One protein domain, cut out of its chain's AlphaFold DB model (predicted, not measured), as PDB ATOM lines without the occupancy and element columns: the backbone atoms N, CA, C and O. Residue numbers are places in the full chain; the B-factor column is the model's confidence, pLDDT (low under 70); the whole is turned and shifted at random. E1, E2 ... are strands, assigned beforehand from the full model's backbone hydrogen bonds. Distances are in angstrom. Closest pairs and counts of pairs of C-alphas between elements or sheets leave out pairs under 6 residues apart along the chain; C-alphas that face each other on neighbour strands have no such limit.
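This is residues 165 to 233 of the 1181 residues of the protein "PA14 domain-containing protein" of Lachnospiraceae bacterium (UniProt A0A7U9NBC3). With little regular structure, the model is a rod with an antiparallel two-stranded hairpin, E1 then E2, toward one end and a long looping stretch, residues 186 to 233, making much of the rest. The hairpin's tip, residues 175 to 180, sticks out, and the loop round Lys 204 makes the other end. The printed part has 69 residues, no named helix and two named strands, class all strand, with 10 residues in named elements. It is only just compact, close to loose, with a radius of gyration of the C-alphas of 13.1 A and spans of 48 by 23 by 20 A.

E1, residues 170 to 174, and E2, residues 181 to 185, form a hairpin, antiparallel at 145 degrees between their directions. C-alphas 174 and 181 face each other at 4.4 A. N 173 and O 182, 2.8 A apart, are within hydrogen-bond range.

E1 spans 13.0 A from C-alpha 170 at (146.687, 157.998, 154.909). E2 spans 13.3 A, ending at C-alpha 185 at (142.210, 159.244, 155.815).

The farthest C-alphas, of Ser 177 and Lys 204, are 47.7 A apart. The E1 to E2 link is short. The printed part has no cut; pLDDT is under 70 at residues 202 to 206.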
ATOM      1  N   SER A 165     150.198 165.983 154.286       94.94
ATOM      2  CA  SER A 165     150.586 165.008 155.300       94.94
ATOM      3  C   SER A 165     150.792 165.620 156.692       94.94
ATOM      4  O   SER A 165     150.824 164.898 157.692       94.94
ATOM      5  N   LYS A 166     150.923 166.954 156.786       92.38
ATOM      6  CA  LYS A 166     150.987 167.666 158.069       92.38
ATOM      7  C   LYS A 166     149.642 167.637 158.810       92.38
ATOM      8  O   LYS A 166     149.619 167.658 160.042       92.38
ATOM      9  N   ASP A 167     148.531 167.611 158.071       92.69
ATOM     10  CA  ASP A 167     147.172 167.753 158.603       92.69
ATOM     11  C   ASP A 167     146.513 166.389 158.833       92.69
ATOM     12  O   ASP A 167     145.686 166.237 159.731       92.69
ATOM     13  N   THR A 168     146.897 165.379 158.053       93.88
ATOM     14  CA  THR A 168     146.447 163.997 158.221       93.88
ATOM     15  C   THR A 168     147.444 163.012 157.611       93.88
ATOM     16  O   THR A 168     148.266 163.391 156.789       93.88
ATOM     17  N   THR A 169     147.366 161.733 157.968       93.31
ATOM     18  CA  THR A 169     148.068 160.663 157.255       93.31
ATOM     19  C   THR A 169     147.068 159.696 156.629       93.31
ATOM     20  O   THR A 169     145.930 159.557 157.097       93.31
ATOM     21  N   LEU A 170     147.506 158.994 155.586       95.38
ATOM     22  CA  LEU A 170     146.687 157.998 154.909       95.38
ATOM     23  C   LEU A 170     147.193 156.589 155.192       95.38
ATOM     24  O   LEU A 170     148.383 156.396 155.420       95.38
ATOM     25  N   ALA A 171     146.292 155.613 155.133       94.88
ATOM     26  CA  ALA A 171     146.601 154.197 155.291       94.88
ATOM     27  C   ALA A 171     146.051 153.378 154.119       94.88
ATOM     28  O   ALA A 171     144.907 153.576 153.704       94.88
ATOM     29  N   MET A 172     146.842 152.434 153.600       94.69
ATOM     30  CA  MET A 172     146.398 151.545 152.522       94.69
ATOM     31  C   MET A 172     145.292 150.598 153.003       94.69
ATOM     32  O   MET A 172     145.393 149.961 154.057       94.69
ATOM     33  N   ARG A 173     144.227 150.480 152.212       93.94
ATOM     34  CA  ARG A 173     143.079 149.599 152.441       93.94
ATOM     35  C   ARG A 173     142.691 148.876 151.164       93.94
ATOM     36  O   ARG A 173     143.051 149.291 150.068       93.94
ATOM     37  N   GLN A 174     141.912 147.814 151.333       93.69
ATOM     38  CA  GLN A 174     141.226 147.125 150.251       93.69
ATOM     39  C   GLN A 174     139.745 147.014 150.610       93.69
ATOM     40  O   GLN A 174     139.408 146.603 151.724       93.69
ATOM     41  N   ASP A 175     138.866 147.402 149.692       84.69
ATOM     42  CA  ASP A 175     137.433 147.177 149.832       84.69
ATOM     43  C   ASP A 175     137.136 145.681 149.654       84.69
ATOM     44  O   ASP A 175     137.493 145.074 148.645       84.69
ATOM     45  N   SER A 176     136.497 145.059 150.645       85.75
ATOM     46  CA  SER A 176     136.236 143.615 150.628       85.75
ATOM     47  C   SER A 176     135.180 143.178 149.607       85.75
ATOM     48  O   SER A 176     135.110 141.994 149.294       85.75
ATOM     49  N   SER A 177     134.333 144.098 149.136       74.62
ATOM     50  CA  SER A 177     133.251 143.827 148.185       74.62
ATOM     51  C   SER A 177     133.691 144.004 146.733       74.62
ATOM     52  O   SER A 177     133.336 143.182 145.892       74.62
ATOM     53  N   THR A 178     134.496 145.031 146.446       77.19
ATOM     54  CA  THR A 178     134.970 145.332 145.084       77.19
ATOM     55  C   THR A 178     136.385 144.823 144.815       77.19
ATOM     56  O   THR A 178     136.794 144.725 143.662       77.19
ATOM     57  N   GLY A 179     137.157 144.517 145.862       83.25
ATOM     58  CA  GLY A 179     138.574 144.171 145.764       83.25
ATOM     59  C   GLY A 179     139.492 145.360 145.452       83.25
ATOM     60  O   GLY A 179     140.705 145.161 145.366       83.25
ATOM     61  N   GLN A 180     138.949 146.575 145.300       86.38
ATOM     62  CA  GLN A 180     139.705 147.774 144.932       86.38
ATOM     63  C   GLN A 180     140.516 148.327 146.110       86.38
ATOM     64  O   GLN A 180     140.069 148.306 147.260       86.38
ATOM     65  N   TYR A 181     141.710 148.843 145.817       92.75
ATOM     66  CA  TYR A 181     142.578 149.474 146.808       92.75
ATOM     67  C   TYR A 181     142.275 150.969 146.943       92.75
ATOM     68  O   TYR A 181     141.973 151.653 145.967       92.75
ATOM     69  N   TYR A 182     142.387 151.501 148.157       94.25
ATOM     70  CA  TYR A 182     142.233 152.932 148.418       94.25
ATOM     71  C   TYR A 182     143.084 153.373 149.605       94.25
ATOM     72  O   TYR A 182     143.440 152.574 150.476       94.25
ATOM     73  N   LEU A 183     143.394 154.665 149.655       95.00
ATOM     74  CA  LEU A 183     144.038 155.296 150.796       95.00
ATOM     75  C   LEU A 183     142.975 155.911 151.715       95.00
ATOM     76  O   LEU A 183     142.252 156.825 151.332       95.00
ATOM     77  N   GLN A 184     142.868 155.397 152.938       95.12
ATOM     78  CA  GLN A 184     141.950 155.901 153.957       95.12
ATOM     79  C   GLN A 184     142.579 157.066 154.720       95.12
ATOM     80  O   GLN A 184     143.683 156.922 155.236       95.12
ATOM     81  N   ASP A 185     141.857 158.178 154.870       94.44
ATOM     82  CA  ASP A 185     142.210 159.244 155.815       94.44
ATOM     83  C   ASP A 185     142.060 158.742 157.260       94.44
ATOM     84  O   ASP A 185     140.986 158.289 157.663       94.44
ATOM     85  N   THR A 186     143.145 158.801 158.037       94.56
ATOM     86  CA  THR A 186     143.184 158.298 159.421       94.56
ATOM     87  C   THR A 186     143.427 159.385 160.470       94.56
ATOM     88  O   THR A 186     143.537 159.075 161.659       94.56
ATOM     89  N   GLY A 187     143.489 160.658 160.075       94.31
ATOM     90  CA  GLY A 187     143.896 161.755 160.955       94.31
ATOM     91  C   GLY A 187     145.360 161.650 161.402       94.31
ATOM     92  O   GLY A 187     146.192 160.997 160.775       94.31
ATOM     93  N   HIS A 188     145.701 162.297 162.517       93.56
ATOM     94  CA  HIS A 188     147.034 162.194 163.119       93.56
ATOM     95  C   HIS A 188     147.211 160.879 163.874       93.56
ATOM     96  O   HIS A 188     146.433 160.553 164.769       93.56
ATOM     97  N   GLN A 189     148.283 160.151 163.564       93.50
ATOM     98  CA  GLN A 189     148.568 158.846 164.149       93.50
ATOM     99  C   GLN A 189     149.987 158.794 164.718       93.50
ATOM    100  O   GLN A 189     150.917 159.425 164.225       93.50
ATOM    101  N   GLY A 190     150.197 158.017 165.784       90.81
ATOM    102  CA  GLY A 190     151.523 157.916 166.406       90.81
ATOM    103  C   GLY A 190     152.583 157.304 165.479       90.81
ATOM    104  O   GLY A 190     153.766 157.614 165.599       90.81
ATOM    105  N   TRP A 191     152.162 156.423 164.568       90.94
ATOM    106  CA  TRP A 191     153.017 155.751 163.584       90.94
ATOM    107  C   TRP A 191     153.318 156.612 162.350       90.94
ATOM    108  O   TRP A 191     154.154 156.225 161.536       90.94
ATOM    109  N   SER A 192     152.679 157.780 162.233       91.94
ATOM    110  CA  SER A 192     152.967 158.768 161.194       91.94
ATOM    111  C   SER A 192     153.761 159.970 161.695       91.94
ATOM    112  O   SER A 192     153.994 160.905 160.938       91.94
ATOM    113  N   LYS A 193     154.210 159.971 162.959       91.94
ATOM    114  CA  LYS A 193     155.082 161.034 163.473       91.94
ATOM    115  C   LYS A 193     156.448 160.964 162.816       91.94
ATOM    116  O   LYS A 193     157.131 159.953 162.993       91.94
ATOM    117  N   ASN A 194     156.862 162.038 162.158       90.19
ATOM    118  CA  ASN A 194     158.206 162.173 161.619       90.19
ATOM    119  C   ASN A 194     159.258 162.033 162.729       90.19
ATOM    120  O   ASN A 194     159.041 162.405 163.889       90.19
ATOM    121  N   VAL A 195     160.418 161.487 162.376       86.00
ATOM    122  CA  VAL A 195     161.573 161.401 163.273       86.00
ATOM    123  C   VAL A 195     162.691 162.291 162.743       86.00
ATOM    124  O   VAL A 195     162.661 162.718 161.600       86.00
ATOM    125  N   ASN A 196     163.680 162.616 163.570       80.00
ATOM    126  CA  ASN A 196     164.864 163.335 163.089       80.00
ATOM    127  C   ASN A 196     166.020 162.368 162.786       80.00
ATOM    128  O   ASN A 196     165.879 161.146 162.876       80.00
ATOM    129  N   SER A 197     167.205 162.912 162.511       73.62
ATOM    130  CA  SER A 197     168.431 162.150 162.235       73.62
ATOM    131  C   SER A 197     168.867 161.175 163.346       73.62
ATOM    132  O   SER A 197     169.705 160.309 163.113       73.62
ATOM    133  N   SER A 198     168.295 161.249 164.553       73.38
ATOM    134  CA  SER A 198     168.510 160.249 165.615       73.38
ATOM    135  C   SER A 198     167.554 159.048 165.548       73.38
ATOM    136  O   SER A 198     167.721 158.083 166.293       73.38
ATOM    137  N   GLY A 199     166.537 159.098 164.684       77.94
ATOM    138  CA  GLY A 199     165.505 158.067 164.568       77.94
ATOM    139  C   GLY A 199     164.436 158.096 165.654       77.94
ATOM    140  O   GLY A 199     163.744 157.095 165.834       77.94
ATOM    141  N   THR A 200     164.318 159.207 166.388       78.06
ATOM    142  CA  THR A 200     163.308 159.437 167.435       78.06
ATOM    143  C   THR A 200     162.615 160.790 167.256       78.06
ATOM    144  O   THR A 200     163.151 161.680 166.591       78.06
ATOM    145  N   ALA A 201     161.437 160.958 167.864       74.69
ATOM    146  CA  ALA A 201     160.765 162.254 167.963       74.69
ATOM    147  C   ALA A 201     161.376 163.113 169.095       74.69
ATOM    148  O   ALA A 201     161.554 162.624 170.210       74.69
ATOM    149  N   GLY A 202     161.668 164.398 168.831       61.84
ATOM    150  CA  GLY A 202     162.008 165.390 169.872       61.84
ATOM    151  C   GLY A 202     163.494 165.587 170.240       61.84
ATOM    152  O   GLY A 202     163.795 165.886 171.395       61.84
ATOM    153  N   GLY A 203     164.436 165.438 169.298       55.69
ATOM    154  CA  GLY A 203     165.863 165.783 169.499       55.69
ATOM    155  C   GLY A 203     166.231 167.248 169.179       55.69
ATOM    156  O   GLY A 203     165.362 168.065 168.908       55.69
ATOM    157  N   LYS A 204     167.534 167.590 169.220       44.66
ATOM    158  CA  LYS A 204     168.059 168.972 169.049       44.66
ATOM    159  C   LYS A 204     167.916 169.566 167.637       44.66
ATOM    160  O   LYS A 204     168.014 170.783 167.514       44.66
ATOM    161  N   ASP A 205     167.647 168.733 166.634       56.88
ATOM    162  CA  ASP A 205     167.341 169.135 165.258       56.88
ATOM    163  C   ASP A 205     165.866 168.796 164.988       56.88
ATOM    164  O   ASP A 205     165.442 167.649 165.193       56.88
ATOM    165  N   GLY A 206     165.075 169.815 164.643       67.62
ATOM    166  CA  GLY A 206     163.634 169.696 164.412       67.62
ATOM    167  C   GLY A 206     163.311 169.026 163.076       67.62
ATOM    168  O   GLY A 206     164.133 169.048 162.165       67.62
ATOM    169  N   VAL A 207     162.114 168.445 162.987       80.38
ATOM    170  CA  VAL A 207     161.531 167.941 161.735       80.38
ATOM    171  C   VAL A 207     160.753 169.047 161.016       80.38
ATOM    172  O   VAL A 207     160.296 169.987 161.672       80.38
ATOM    173  N   SER A 208     160.594 168.957 159.694       83.31
ATOM    174  CA  SER A 208     159.886 169.963 158.891       83.31
ATOM    175  C   SER A 208     158.386 170.038 159.213       83.31
ATOM    176  O   SER A 208     157.830 171.137 159.282       83.31
ATOM    177  N   THR A 209     157.750 168.900 159.505       87.88
ATOM    178  CA  THR A 209     156.383 168.779 160.044       87.88
ATOM    179  C   THR A 209     156.331 167.682 161.115       87.88
ATOM    180  O   THR A 209     157.140 166.754 161.103       87.88
ATOM    181  N   GLU A 210     155.386 167.757 162.066       88.88
ATOM    182  CA  GLU A 210     155.250 166.724 163.116       88.88
ATOM    183  C   GLU A 210     154.800 165.368 162.547       88.88
ATOM    184  O   GLU A 210     155.267 164.325 163.013       88.88
ATOM    185  N   TYR A 211     153.918 165.385 161.546       91.31
ATOM    186  CA  TYR A 211     153.334 164.198 160.921       91.31
ATOM    187  C   TYR A 211     153.669 164.125 159.429       91.31
ATOM    188  O   TYR A 211     153.860 165.156 158.776       91.31
ATOM    189  N   GLY A 212     153.725 162.891 158.932       92.38
ATOM    190  CA  GLY A 212     154.118 162.533 157.577       92.38
ATOM    191  C   GLY A 212     153.192 161.517 156.895       92.38
ATOM    192  O   GLY A 212     152.212 161.034 157.475       92.38
ATOM    193  N   PHE A 213     153.497 161.189 155.643       93.69
ATOM    194  CA  PHE A 213     152.751 160.276 154.786       93.69
ATOM    195  C   PHE A 213     153.319 158.855 154.874       93.69
ATOM    196  O   PHE A 213     154.306 158.512 154.240       93.69
ATOM    197  N   PHE A 214     152.679 157.994 155.668       92.38
ATOM    198  CA  PHE A 214     153.190 156.648 155.935       92.38
ATOM    199  C   PHE A 214     152.132 155.562 155.689       92.38
ATOM    200  O   PHE A 214     151.679 154.923 156.643       92.38
ATOM    201  N   PRO A 215     151.767 155.281 154.424       93.19
ATOM    202  CA  PRO A 215     150.641 154.402 154.083       93.19
ATOM    203  C   PRO A 215     150.745 152.949 154.570       93.19
ATOM    204  O   PRO A 215     149.745 152.228 154.540       93.19
ATOM    205  N   PHE A 216     151.926 152.520 155.028       91.62
ATOM    206  CA  PHE A 216     152.230 151.143 155.429       91.62
ATOM    207  C   PHE A 216     152.787 151.004 156.861       91.62
ATOM    208  O   PHE A 216     153.352 149.959 157.182       91.62
ATOM    209  N   ASN A 217     152.672 152.024 157.725       90.94
ATOM    210  CA  ASN A 217     153.288 152.004 159.068       90.94
ATOM    211  C   ASN A 217     152.331 151.692 160.228       90.94
ATOM    212  O   ASN A 217     152.742 151.759 161.384       90.94
ATOM    213  N   GLU A 218     151.073 151.340 159.979       91.19
ATOM    214  CA  GLU A 218     150.086 151.131 161.054       91.19
ATOM    215  C   GLU A 218     150.505 150.111 162.118       91.19
ATOM    216  O   GLU A 218     150.144 150.233 163.290       91.19
ATOM    217  N   THR A 219     151.280 149.110 161.713       89.50
ATOM    218  CA  THR A 219     151.823 148.056 162.574       89.50
ATOM    219  C   THR A 219     153.224 148.366 163.102       89.50
ATOM    220  O   THR A 219     153.751 147.608 163.918       89.50
ATOM    221  N   SER A 220     153.842 149.468 162.672       87.81
ATOM    222  CA  SER A 220     155.170 149.885 163.111       87.81
ATOM    223  C   SER A 220     155.130 150.543 164.496       87.81
ATOM    224  O   SER A 220     154.189 151.245 164.869       87.81
ATOM    225  N   ALA A 221     156.208 150.383 165.269       87.88
ATOM    226  CA  ALA A 221     156.371 151.114 166.524       87.88
ATOM    227  C   ALA A 221     156.380 152.640 166.291       87.88
ATOM    228  O   ALA A 221     157.116 153.136 165.439       87.88
ATOM    229  N   HIS A 222     155.603 153.378 167.088       88.81
ATOM    230  CA  HIS A 222     155.478 154.835 166.987       88.81
ATOM    231  C   HIS A 222     156.821 155.566 167.143       88.81
ATOM    232  O   HIS A 222     157.645 155.183 167.978       88.81
ATOM    233  N   ALA A 223     157.006 156.652 166.383       85.88
ATOM    234  CA  ALA A 223     158.176 157.535 166.430       85.88
ATOM    235  C   ALA A 223     159.527 156.791 166.368       85.88
ATOM    236  O   ALA A 223     160.467 157.115 167.102       85.88
ATOM    237  N   SER A 224     159.615 155.767 165.511       85.56
ATOM    238  CA  SER A 224     160.762 154.860 165.444       85.56
ATOM    239  C   SER A 224     161.284 154.706 164.016       85.56
ATOM    240  O   SER A 224     160.844 153.838 163.260       85.56
ATOM    241  N   GLY A 225     162.321 155.475 163.665       82.38
ATOM    242  CA  GLY A 225     162.921 155.428 162.323       82.38
ATOM    243  C   GLY A 225     163.466 154.047 161.931       82.38
ATOM    244  O   GLY A 225     163.625 153.739 160.749       82.38
ATOM    245  N   LYS A 226     163.743 153.171 162.914       81.12
ATOM    246  CA  LYS A 226     164.254 151.819 162.638       81.12
ATOM    247  C   LYS A 226     163.147 150.846 162.225       81.12
ATOM    248  O   LYS A 226     163.469 149.776 161.711       81.12
ATOM    249  N   ASN A 227     161.896 151.192 162.531       85.31
ATOM    250  CA  ASN A 227     160.713 150.380 162.274       85.31
ATOM    251  C   ASN A 227     159.892 150.914 161.102       85.31
ATOM    252  O   ASN A 227     159.213 150.123 160.467       85.31
ATOM    253  N   TYR A 228     159.993 152.209 160.796       87.44
ATOM    254  CA  TYR A 228     159.275 152.823 159.684       87.44
ATOM    255  C   TYR A 228     159.710 152.283 158.315       87.44
ATOM    256  O   TYR A 228     160.893 151.978 158.076       87.44
ATOM    257  N   ASN A 229     158.731 152.210 157.412       86.88
ATOM    258  CA  ASN A 229     158.877 151.765 156.035       86.88
ATOM    259  C   ASN A 229     158.967 152.980 155.087       86.88
ATOM    260  O   ASN A 229     157.951 153.522 154.674       86.88
ATOM    261  N   TYR A 230     160.193 153.385 154.730       85.38
ATOM    262  CA  TYR A 230     160.493 154.499 153.805       85.38
ATOM    263  C   TYR A 230     160.855 154.032 152.382       85.38
ATOM    264  O   TYR A 230     161.758 154.575 151.761       85.38
ATOM    265  N   GLY A 231     160.311 152.902 151.936       86.69
ATOM    266  CA  GLY A 231     160.649 152.322 150.633       86.69
ATOM    267  C   GLY A 231     159.386 152.096 149.838       86.69
ATOM    268  O   GLY A 231     158.925 150.957 149.757       86.69
ATOM    269  N   PHE A 232     158.804 153.176 149.328       90.69
ATOM    270  CA  PHE A 232     157.589 153.124 148.527       90.69
ATOM    271  C   PHE A 232     157.575 154.247 147.489       90.69
ATOM    272  O   PHE A 232     158.176 155.300 147.680       90.69
ATOM    273  N   GLY A 233     156.866 154.009 146.392       92.62
ATOM    274  CA  GLY A 233     156.603 154.999 145.355       92.62
ATOM    275  C   GLY A 233     155.108 155.126 145.104       92.62
ATOM    276  O   GLY A 233     154.320 154.252 145.467       92.62
TER     277      GLY A 233